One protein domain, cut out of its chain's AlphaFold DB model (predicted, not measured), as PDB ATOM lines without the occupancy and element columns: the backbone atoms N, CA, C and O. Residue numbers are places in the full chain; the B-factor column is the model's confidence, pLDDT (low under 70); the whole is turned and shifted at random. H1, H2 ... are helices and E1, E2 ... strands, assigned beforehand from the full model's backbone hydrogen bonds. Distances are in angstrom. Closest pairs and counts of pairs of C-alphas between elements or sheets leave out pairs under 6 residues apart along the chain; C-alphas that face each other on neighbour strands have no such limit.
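What this domain is: This is residues 9 to 73 of the 75 residues of an uncharacterized protein of Micromonospora sp. CV4 (UniProt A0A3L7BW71). An open ring of chain, with few contacts across it, runs through a small two-stranded hairpin, E1 and E2, and three separate helices: H3 packs beside E2, H1 comes after E2 by a tight link of 1 residue, and H2 is on the far side of the ring from H1. A long loop, residues 29 to 41, leads from H1 to H2, and its residues 29 to 35 stick out. The printed part has 65 residues, with 2 named strands and 3 named helices that come in the order E1, E2, H1, H2, H3 along the chain; the sheet, E1 - E2, is antiparallel, and the class is mostly helix, with 31 residues in helices and 7 in strands. It is only just compact, close to loose, with a radius of gyration of the C-alphas of 12.8 A, and spans 31 by 31 by 24 A.

How they stand to each other: E1, residues 9 to 11, and E2, residues 16 to 19, form an antiparallel hairpin, their directions 133 degrees apart. N 9 and O 18 are 2.9 A apart and N 18 and O 9 2.8 A, both within hydrogen-bond range. The closest C-alphas of E2 and H3, residues 61 to 71, are those of Phe 19 and Met 67, 6.1 A apart. E1 and H2, residues 42 to 53, come closest at the C-alphas of Trp 10 and Thr 53, 7.6 A. H1, residues 21 to 28, is only just apart from E1, at 8.0 A. The three helices are apart from one another. In H2 and H3 every O i to N i+4 pair is within hydrogen-bond range; in H1 3 of 4 are.

Where its parts are: E1 begins at C-alpha 9, (31.263, -37.744, 0.123). E2 is 10.0 A long, H1 10.4 A, H2 15.9 A and H3 15.5 A. H3 ends at C-alpha 71, (27.216, -31.911, 11.004).

The domain as a whole: The C-alphas farthest apart, of Arg 32 and Asp 62, are 32.8 A apart. The printed part has no cut. The link H1 to H2 is long. pLDDT is under 70 at residues 26 to 35 and 72 to 73.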
ATOM      1  N   LEU A   9      31.395 -36.731   1.158       89.44
ATOM      2  CA  LEU A   9      31.263 -37.744   0.123       89.44
ATOM      3  C   LEU A   9      30.122 -37.393  -0.820       89.44
ATOM      4  O   LEU A   9      29.194 -36.679  -0.448       89.44
ATOM      5  N   TRP A  10      30.198 -37.898  -2.044       91.44
ATOM      6  CA  TRP A  10      29.097 -37.808  -2.991       91.44
ATOM      7  C   TRP A  10      28.101 -38.940  -2.728       91.44
ATOM      8  O   TRP A  10      28.454 -40.117  -2.846       91.44
ATOM      9  N   ASP A  11      26.860 -38.600  -2.381       90.00
ATOM     10  CA  ASP A  11      25.768 -39.567  -2.299       90.00
ATOM     11  C   ASP A  11      25.112 -39.721  -3.677       90.00
ATOM     12  O   ASP A  11      24.329 -38.882  -4.121       90.00
ATOM     13  N   HIS A  12      25.380 -40.842  -4.348       89.12
ATOM     14  CA  HIS A  12      24.772 -41.154  -5.642       89.12
ATOM     15  C   HIS A  12      23.240 -41.270  -5.602       89.12
ATOM     16  O   HIS A  12      22.601 -41.087  -6.638       89.12
ATOM     17  N   ARG A  13      22.632 -41.597  -4.458       88.81
ATOM     18  CA  ARG A  13      21.175 -41.722  -4.347       88.81
ATOM     19  C   ARG A  13      20.509 -40.354  -4.271       88.81
ATOM     20  O   ARG A  13      19.496 -40.148  -4.936       88.81
ATOM     21  N   SER A  14      21.066 -39.470  -3.455       89.62
ATOM     22  CA  SER A  14      20.525 -38.129  -3.208       89.62
ATOM     23  C   SER A  14      21.059 -37.094  -4.205       89.62
ATOM     24  O   SER A  14      20.494 -36.013  -4.315       89.62
ATOM     25  N   GLN A  15      22.084 -37.462  -4.988       93.31
ATOM     26  CA  GLN A  15      22.774 -36.600  -5.955       93.31
ATOM     27  C   GLN A  15      23.287 -35.316  -5.287       93.31
ATOM     28  O   GLN A  15      23.141 -34.218  -5.822       93.31
ATOM     29  N   GLU A  16      23.868 -35.459  -4.095       92.69
ATOM     30  CA  GLU A  16      24.391 -34.341  -3.317       92.69
ATOM     31  C   GLU A  16      25.693 -34.698  -2.598       92.69
ATOM     32  O   GLU A  16      25.988 -35.861  -2.306       92.69
ATOM     33  N   TRP A  17      26.475 -33.666  -2.291       92.12
ATOM     34  CA  TRP A  17      27.596 -33.783  -1.371       92.12
ATOM     35  C   TRP A  17      27.062 -33.822   0.060       92.12
ATOM     36  O   TRP A  17      26.307 -32.940   0.463       92.12
ATOM     37  N   ALA A  18      27.495 -34.804   0.846       89.88
ATOM     38  CA  ALA A  18      27.055 -35.003   2.220       89.88
ATOM     39  C   ALA A  18      28.247 -35.150   3.170       89.88
ATOM     40  O   ALA A  18      29.257 -35.770   2.838       89.88
ATOM     41  N   PHE A  19      28.119 -34.587   4.370       87.25
ATOM     42  CA  PHE A  19      29.059 -34.827   5.458       87.25
ATOM     43  C   PHE A  19      28.640 -36.082   6.230       87.25
ATOM     44  O   PHE A  19      27.590 -36.090   6.868       87.25
ATOM     45  N   ASP A  20      29.466 -37.130   6.180       81.69
ATOM     46  CA  ASP A  20      29.254 -38.362   6.949       81.69
ATOM     47  C   ASP A  20      30.601 -38.912   7.462       81.69
ATOM     48  O   ASP A  20      31.248 -39.752   6.819       81.69
ATOM     49  N   PRO A  21      31.057 -38.441   8.637       74.62
ATOM     50  CA  PRO A  21      32.329 -38.867   9.217       74.62
ATOM     51  C   PRO A  21      32.314 -40.348   9.639       74.62
ATOM     52  O   PRO A  21      33.356 -41.012   9.661       74.62
ATOM     53  N   GLY A  22      31.134 -40.902   9.942       75.00
ATOM     54  CA  GLY A  22      30.972 -42.296  10.350       75.00
ATOM     55  C   GLY A  22      31.172 -43.274   9.193       75.00
ATOM     56  O   GLY A  22      31.804 -44.323   9.369       75.00
ATOM     57  N   LEU A  23      30.676 -42.929   8.004       73.25
ATOM     58  CA  LEU A  23      30.873 -43.724   6.793       73.25
ATOM     59  C   LEU A  23      32.333 -43.678   6.332       73.25
ATOM     60  O   LEU A  23      32.904 -44.716   5.991       73.25
ATOM     61  N   VAL A  24      32.967 -42.506   6.393       71.44
ATOM     62  CA  VAL A  24      34.355 -42.323   5.940       71.44
ATOM     63  C   VAL A  24      35.336 -43.107   6.803       71.44
ATOM     64  O   VAL A  24      36.231 -43.763   6.266       71.44
ATOM     65  N   MET A  25      35.133 -43.147   8.124       70.81
ATOM     66  CA  MET A  25      35.952 -43.979   9.010       70.81
ATOM     67  C   MET A  25      35.964 -45.458   8.598       70.81
ATOM     68  O   MET A  25      37.001 -46.106   8.705       70.81
ATOM     69  N   ARG A  26      34.853 -46.000   8.083       67.69
ATOM     70  CA  ARG A  26      34.807 -47.395   7.606       67.69
ATOM     71  C   ARG A  26      35.590 -47.611   6.314       67.69
ATOM     72  O   ARG A  26      36.073 -48.715   6.086       67.69
ATOM     73  N   PHE A  27      35.717 -46.579   5.485       66.25
ATOM     74  CA  PHE A  27      36.481 -46.648   4.244       66.25
ATOM     75  C   PHE A  27      37.981 -46.461   4.476       66.25
ATOM     76  O   PHE A  27      38.766 -47.251   3.959       66.25
ATOM     77  N   VAL A  28      38.376 -45.471   5.278       64.75
ATOM     78  CA  VAL A  28      39.784 -45.068   5.440       64.75
ATOM     79  C   VAL A  28      40.516 -45.884   6.512       64.75
ATOM     80  O   VAL A  28      41.705 -46.149   6.371       64.75
ATOM     81  N   ASN A  29      39.828 -46.315   7.576       63.62
ATOM     82  CA  ASN A  29      40.462 -46.992   8.718       63.62
ATOM     83  C   ASN A  29      40.514 -48.530   8.586       63.62
ATOM     84  O   ASN A  29      40.997 -49.222   9.482       63.62
ATOM     85  N   ASP A  30      40.008 -49.102   7.489       67.75
ATOM     86  CA  ASP A  30      40.215 -50.521   7.204       67.75
ATOM     87  C   ASP A  30      41.591 -50.707   6.548       67.75
ATOM     88  O   ASP A  30      41.831 -50.256   5.430       67.75
ATOM     89  N   HIS A  31      42.494 -51.413   7.235       59.31
ATOM     90  CA  HIS A  31      43.825 -51.816   6.756       59.31
ATOM     91  C   HIS A  31      43.849 -52.547   5.397       59.31
ATOM     92  O   HIS A  31      44.925 -52.766   4.847       59.31
ATOM     93  N   ARG A  32      42.695 -52.955   4.857       64.62
ATOM     94  CA  ARG A  32      42.546 -53.517   3.503       64.62
ATOM     95  C   ARG A  32      42.255 -52.474   2.418       64.62
ATOM     96  O   ARG A  32      42.096 -52.850   1.262       64.62
ATOM     97  N   ASN A  33      42.109 -51.204   2.789       60.53
ATOM     98  CA  ASN A  33      41.744 -50.102   1.896       60.53
ATOM     99  C   ASN A  33      42.841 -49.030   1.788       60.53
ATOM    100  O   ASN A  33      42.610 -47.998   1.162       60.53
ATOM    101  N   VAL A  34      44.022 -49.245   2.375       59.44
ATOM    102  CA  VAL A  34      45.118 -48.252   2.377       59.44
ATOM    103  C   VAL A  34      45.614 -47.943   0.957       59.44
ATOM    104  O   VAL A  34      46.105 -46.857   0.686       59.44
ATOM    105  N   ASP A  35      45.440 -48.892   0.043       68.31
ATOM    106  CA  ASP A  35      45.743 -48.845  -1.386       68.31
ATOM    107  C   ASP A  35      44.547 -48.416  -2.264       68.31
ATOM    108  O   ASP A  35      44.656 -48.395  -3.488       68.31
ATOM    109  N   ARG A  36      43.397 -48.063  -1.666       73.50
ATOM    110  CA  ARG A  36      42.168 -47.677  -2.390       73.50
ATOM    111  C   ARG A  36      41.874 -46.184  -2.428       73.50
ATOM    112  O   ARG A  36      40.894 -45.790  -3.059       73.50
ATOM    113  N   PHE A  37      42.682 -45.366  -1.769       77.50
ATOM    114  CA  PHE A  37      42.583 -43.920  -1.872       77.50
ATOM    115  C   PHE A  37      43.937 -43.326  -2.243       77.50
ATOM    116  O   PHE A  37      44.989 -43.813  -1.838       77.50
ATOM    117  N   GLU A  38      43.886 -42.253  -3.018       83.31
ATOM    118  CA  GLU A  38      45.041 -41.464  -3.405       83.31
ATOM    119  C   GLU A  38      44.768 -40.016  -3.013       83.31
ATOM    120  O   GLU A  38      43.687 -39.481  -3.275       83.31
ATOM    121  N   THR A  39      45.739 -39.378  -2.365       86.12
ATOM    122  CA  THR A  39      45.686 -37.937  -2.131       86.12
ATOM    123  C   THR A  39      46.059 -37.235  -3.428       86.12
ATOM    124  O   THR A  39      47.211 -37.295  -3.851       86.12
ATOM    125  N   VAL A  40      45.095 -36.548  -4.030       90.69
ATOM    126  CA  VAL A  40      45.278 -35.792  -5.274       90.69
ATOM    127  C   VAL A  40      45.190 -34.287  -5.025       90.69
ATOM    128  O   VAL A  40      44.660 -33.841  -4.004       90.69
ATOM    129  N   ASP A  41      45.707 -33.487  -5.957       93.31
ATOM    130  CA  ASP A  41      45.522 -32.036  -5.922       93.31
ATOM    131  C   ASP A  41      44.071 -31.617  -6.232       93.31
ATOM    132  O   ASP A  41      43.239 -32.406  -6.694       93.31
ATOM    133  N   ARG A  42      43.759 -30.341  -5.972       90.62
ATOM    134  CA  ARG A  42      42.410 -29.784  -6.149       90.62
ATOM    135  C   ARG A  42      41.920 -29.860  -7.595       90.62
ATOM    136  O   ARG A  42      40.753 -30.172  -7.804       90.62
ATOM    137  N   ALA A  43      42.777 -29.584  -8.576       93.19
ATOM    138  CA  ALA A  43      42.377 -29.574  -9.984       93.19
ATOM    139  C   ALA A  43      42.003 -30.986 -10.465       93.19
ATOM    140  O   ALA A  43      41.012 -31.183 -11.173       93.19
ATOM    141  N   THR A  44      42.762 -31.982 -10.011       95.19
ATOM    142  CA  THR A  44      42.476 -33.398 -10.239       95.19
ATOM    143  C   THR A  44      41.170 -33.803  -9.558       95.19
ATOM    144  O   THR A  44      40.312 -34.409 -10.198       95.19
ATOM    145  N   ALA A  45      40.969 -33.417  -8.293       92.56
ATOM    146  CA  ALA A  45      39.733 -33.699  -7.565       92.56
ATOM    147  C   ALA A  45      38.494 -33.092  -8.247       92.56
ATOM    148  O   ALA A  45      37.468 -33.758  -8.344       92.56
ATOM    149  N   GLU A  46      38.586 -31.860  -8.756       93.62
ATOM    150  CA  GLU A  46      37.490 -31.219  -9.495       93.62
ATOM    151  C   GLU A  46      37.171 -31.938 -10.806       93.62
ATOM    152  O   GLU A  46      36.001 -32.182 -11.093       93.62
ATOM    153  N   SER A  47      38.193 -32.361 -11.552       93.31
ATOM    154  CA  SER A  47      38.000 -33.124 -12.796       93.31
ATOM    155  C   SER A  47      37.307 -34.470 -12.537       93.31
ATOM    156  O   SER A  47      36.412 -34.891 -13.277       93.31
ATOM    157  N   VAL A  48      37.693 -35.152 -11.453       92.88
ATOM    158  CA  VAL A  48      37.043 -36.394 -11.011       92.88
ATOM    159  C   VAL A  48      35.604 -36.123 -10.578       92.88
ATOM    160  O   VAL A  48      34.706 -36.861 -10.980       92.88
ATOM    161  N   ALA A  49      35.367 -35.066  -9.798       92.88
ATOM    162  CA  ALA A  49      34.036 -34.684  -9.339       92.88
ATOM    163  C   ALA A  49      33.090 -34.420 -10.513       92.88
ATOM    164  O   ALA A  49      32.008 -34.998 -10.557       92.88
ATOM    165  N   GLU A  50      33.517 -33.632 -11.497       92.31
ATOM    166  CA  GLU A  50      32.719 -33.345 -12.690       92.31
ATOM    167  C   GLU A  50      32.320 -34.641 -13.415       92.31
ATOM    168  O   GLU A  50      31.155 -34.834 -13.766       92.31
ATOM    169  N   THR A  51      33.261 -35.579 -13.544       93.06
ATOM    170  CA  THR A  51      33.032 -36.875 -14.197       93.06
ATOM    171  C   THR A  51      32.066 -37.769 -13.411       93.06
ATOM    172  O   THR A  51      31.151 -38.353 -13.988       93.06
ATOM    173  N   VAL A  52      32.256 -37.898 -12.092       91.12
ATOM    174  CA  VAL A  52      31.496 -38.824 -11.229       91.12
ATOM    175  C   VAL A  52      30.075 -38.331 -10.963       91.12
ATOM    176  O   VAL A  52      29.143 -39.133 -10.875       91.12
ATOM    177  N   THR A  53      29.908 -37.020 -10.825       91.75
ATOM    178  CA  THR A  53      28.628 -36.396 -10.470       91.75
ATOM    179  C   THR A  53      27.801 -35.972 -11.686       91.75
ATOM    180  O   THR A  53      26.669 -35.524 -11.524       91.75
ATOM    181  N   GLY A  54      28.350 -36.088 -12.901       91.06
ATOM    182  CA  GLY A  54      27.686 -35.634 -14.124       91.06
ATOM    183  C   GLY A  54      27.641 -34.109 -14.270       91.06
ATOM    184  O   GLY A  54      26.667 -33.580 -14.799       91.06
ATOM    185  N   GLY A  55      28.681 -33.412 -13.805       90.06
ATOM    186  CA  GLY A  55      28.839 -31.961 -13.957       90.06
ATOM    187  C   GLY A  55      28.692 -31.143 -12.672       90.06
ATOM    188  O   GLY A  55      28.761 -29.917 -12.729       90.06
ATOM    189  N   THR A  56      28.499 -31.777 -11.512       90.88
ATOM    190  CA  THR A  56      28.465 -31.067 -10.225       90.88
ATOM    191  C   THR A  56      29.887 -30.821  -9.729       90.88
ATOM    192  O   THR A  56      30.680 -31.745  -9.538       90.88
ATOM    193  N   SER A  57      30.220 -29.555  -9.495       91.06
ATOM    194  CA  SER A  57      31.529 -29.180  -8.969       91.06
ATOM    195  C   SER A  57      31.738 -29.692  -7.542       91.06
ATOM    196  O   SER A  57      30.792 -29.881  -6.770       91.06
ATOM    197  N   LEU A  58      33.004 -29.890  -7.178       92.94
ATOM    198  CA  LEU A  58      33.379 -30.157  -5.794       92.94
ATOM    199  C   LEU A  58      33.042 -28.921  -4.936       92.94
ATOM    200  O   LEU A  58      33.252 -27.801  -5.414       92.94
ATOM    201  N   PRO A  59      32.566 -29.076  -3.686       92.31
ATOM    202  CA  PRO A  59      32.260 -27.930  -2.843       92.31
ATOM    203  C   PRO A  59      33.496 -27.041  -2.673       92.31
ATOM    204  O   PRO A  59      34.637 -27.525  -2.596       92.31
ATOM    205  N   ASP A  60      33.280 -25.731  -2.665       92.12
ATOM    206  CA  ASP A  60      34.328 -24.776  -2.328       92.12
ATOM    207  C   ASP A  60      34.634 -24.810  -0.823       92.12
ATOM    208  O   ASP A  60      33.999 -25.519  -0.038       92.12
ATOM    209  N   GLU A  61      35.667 -24.080  -0.413       90.00
ATOM    210  CA  GLU A  61      36.133 -24.113   0.971       90.00
ATOM    211  C   GLU A  61      35.070 -23.617   1.966       90.00
ATOM    212  O   GLU A  61      34.945 -24.172   3.061       90.00
ATOM    213  N   ASP A  62      34.266 -22.626   1.580       92.81
ATOM    214  CA  ASP A  62      33.206 -22.075   2.425       92.81
ATOM    215  C   ASP A  62      32.056 -23.073   2.602       92.81
ATOM    216  O   ASP A  62      31.585 -23.290   3.725       92.81
ATOM    217  N   ALA A  63      31.650 -23.751   1.527       91.44
ATOM    218  CA  ALA A  63      30.664 -24.820   1.575       91.44
ATOM    219  C   ALA A  63      31.154 -25.999   2.428       91.44
ATOM    220  O   ALA A  63      30.409 -26.478   3.284       91.44
ATOM    221  N   ILE A  64      32.417 -26.420   2.277       89.88
ATOM    222  CA  ILE A  64      33.020 -27.480   3.106       89.88
ATOM    223  C   ILE A  64      32.942 -27.106   4.591       89.88
ATOM    224  O   ILE A  64      32.480 -27.902   5.413       89.88
ATOM    225  N   ARG A  65      33.343 -25.877   4.940       89.50
ATOM    226  CA  ARG A  65      33.287 -25.372   6.322       89.50
ATOM    227  C   ARG A  65      31.855 -25.355   6.858       89.50
ATOM    228  O   ARG A  65      31.634 -25.754   8.001       89.50
ATOM    229  N   ALA A  66      30.887 -24.933   6.048       89.06
ATOM    230  CA  ALA A  66      29.479 -24.919   6.431       89.06
ATOM    231  C   ALA A  66      28.921 -26.334   6.662       89.06
ATOM    232  O   ALA A  66      28.210 -26.552   7.643       89.06
ATOM    233  N   MET A  67      29.274 -27.301   5.811       89.31
ATOM    234  CA  MET A  67      28.855 -28.701   5.950       89.31
ATOM    235  C   MET A  67      29.403 -29.330   7.232       89.31
ATOM    236  O   MET A  67      28.655 -29.970   7.970       89.31
ATOM    237  N   PHE A  68      30.679 -29.084   7.542       85.75
ATOM    238  CA  PHE A  68      31.278 -29.524   8.802       85.75
ATOM    239  C   PHE A  68      30.574 -28.894  10.009       85.75
ATOM    240  O   PHE A  68      30.168 -29.607  10.922       85.75
ATOM    241  N   ALA A  69      30.335 -27.580   9.987       84.94
ATOM    242  CA  ALA A  69      29.651 -26.884  11.078       84.94
ATOM    243  C   ALA A  69      28.185 -27.324  11.269       84.94
ATOM    244  O   ALA A  69      27.659 -27.255  12.382       84.94
ATOM    245  N   ALA A  70      27.508 -27.743  10.196       79.25
ATOM    246  CA  ALA A  70      26.153 -28.281  10.260       79.25
ATOM    247  C   ALA A  70      26.127 -29.695  10.860       79.25
ATOM    248  O   ALA A  70      25.252 -29.985  11.672       79.25
ATOM    249  N   GLY A  71      27.091 -30.545  10.494       70.69
ATOM    250  CA  GLY A  71      27.216 -31.911  11.004       70.69
ATOM    251  C   GLY A  71      27.705 -32.017  12.450       70.69
ATOM    252  O   GLY A  71      27.312 -32.942  13.153       70.69
ATOM    253  N   ASP A  72      28.506 -31.054  12.916       58.28
ATOM    254  CA  ASP A  72      28.964 -30.962  14.314       58.28
ATOM    255  C   ASP A  72      27.885 -30.444  15.279       58.28
ATOM    256  O   ASP A  72      28.090 -30.407  16.496       58.28
ATOM    257  N   ARG A  73      26.722 -30.014  14.770       48.69
ATOM    258  CA  ARG A  73      25.637 -29.514  15.613       48.69
ATOM    259  C   ARG A  73      24.847 -30.708  16.182       48.69
ATOM    260  O   ARG A  73      24.223 -31.430  15.406       48.69
TER     261      ARG A  73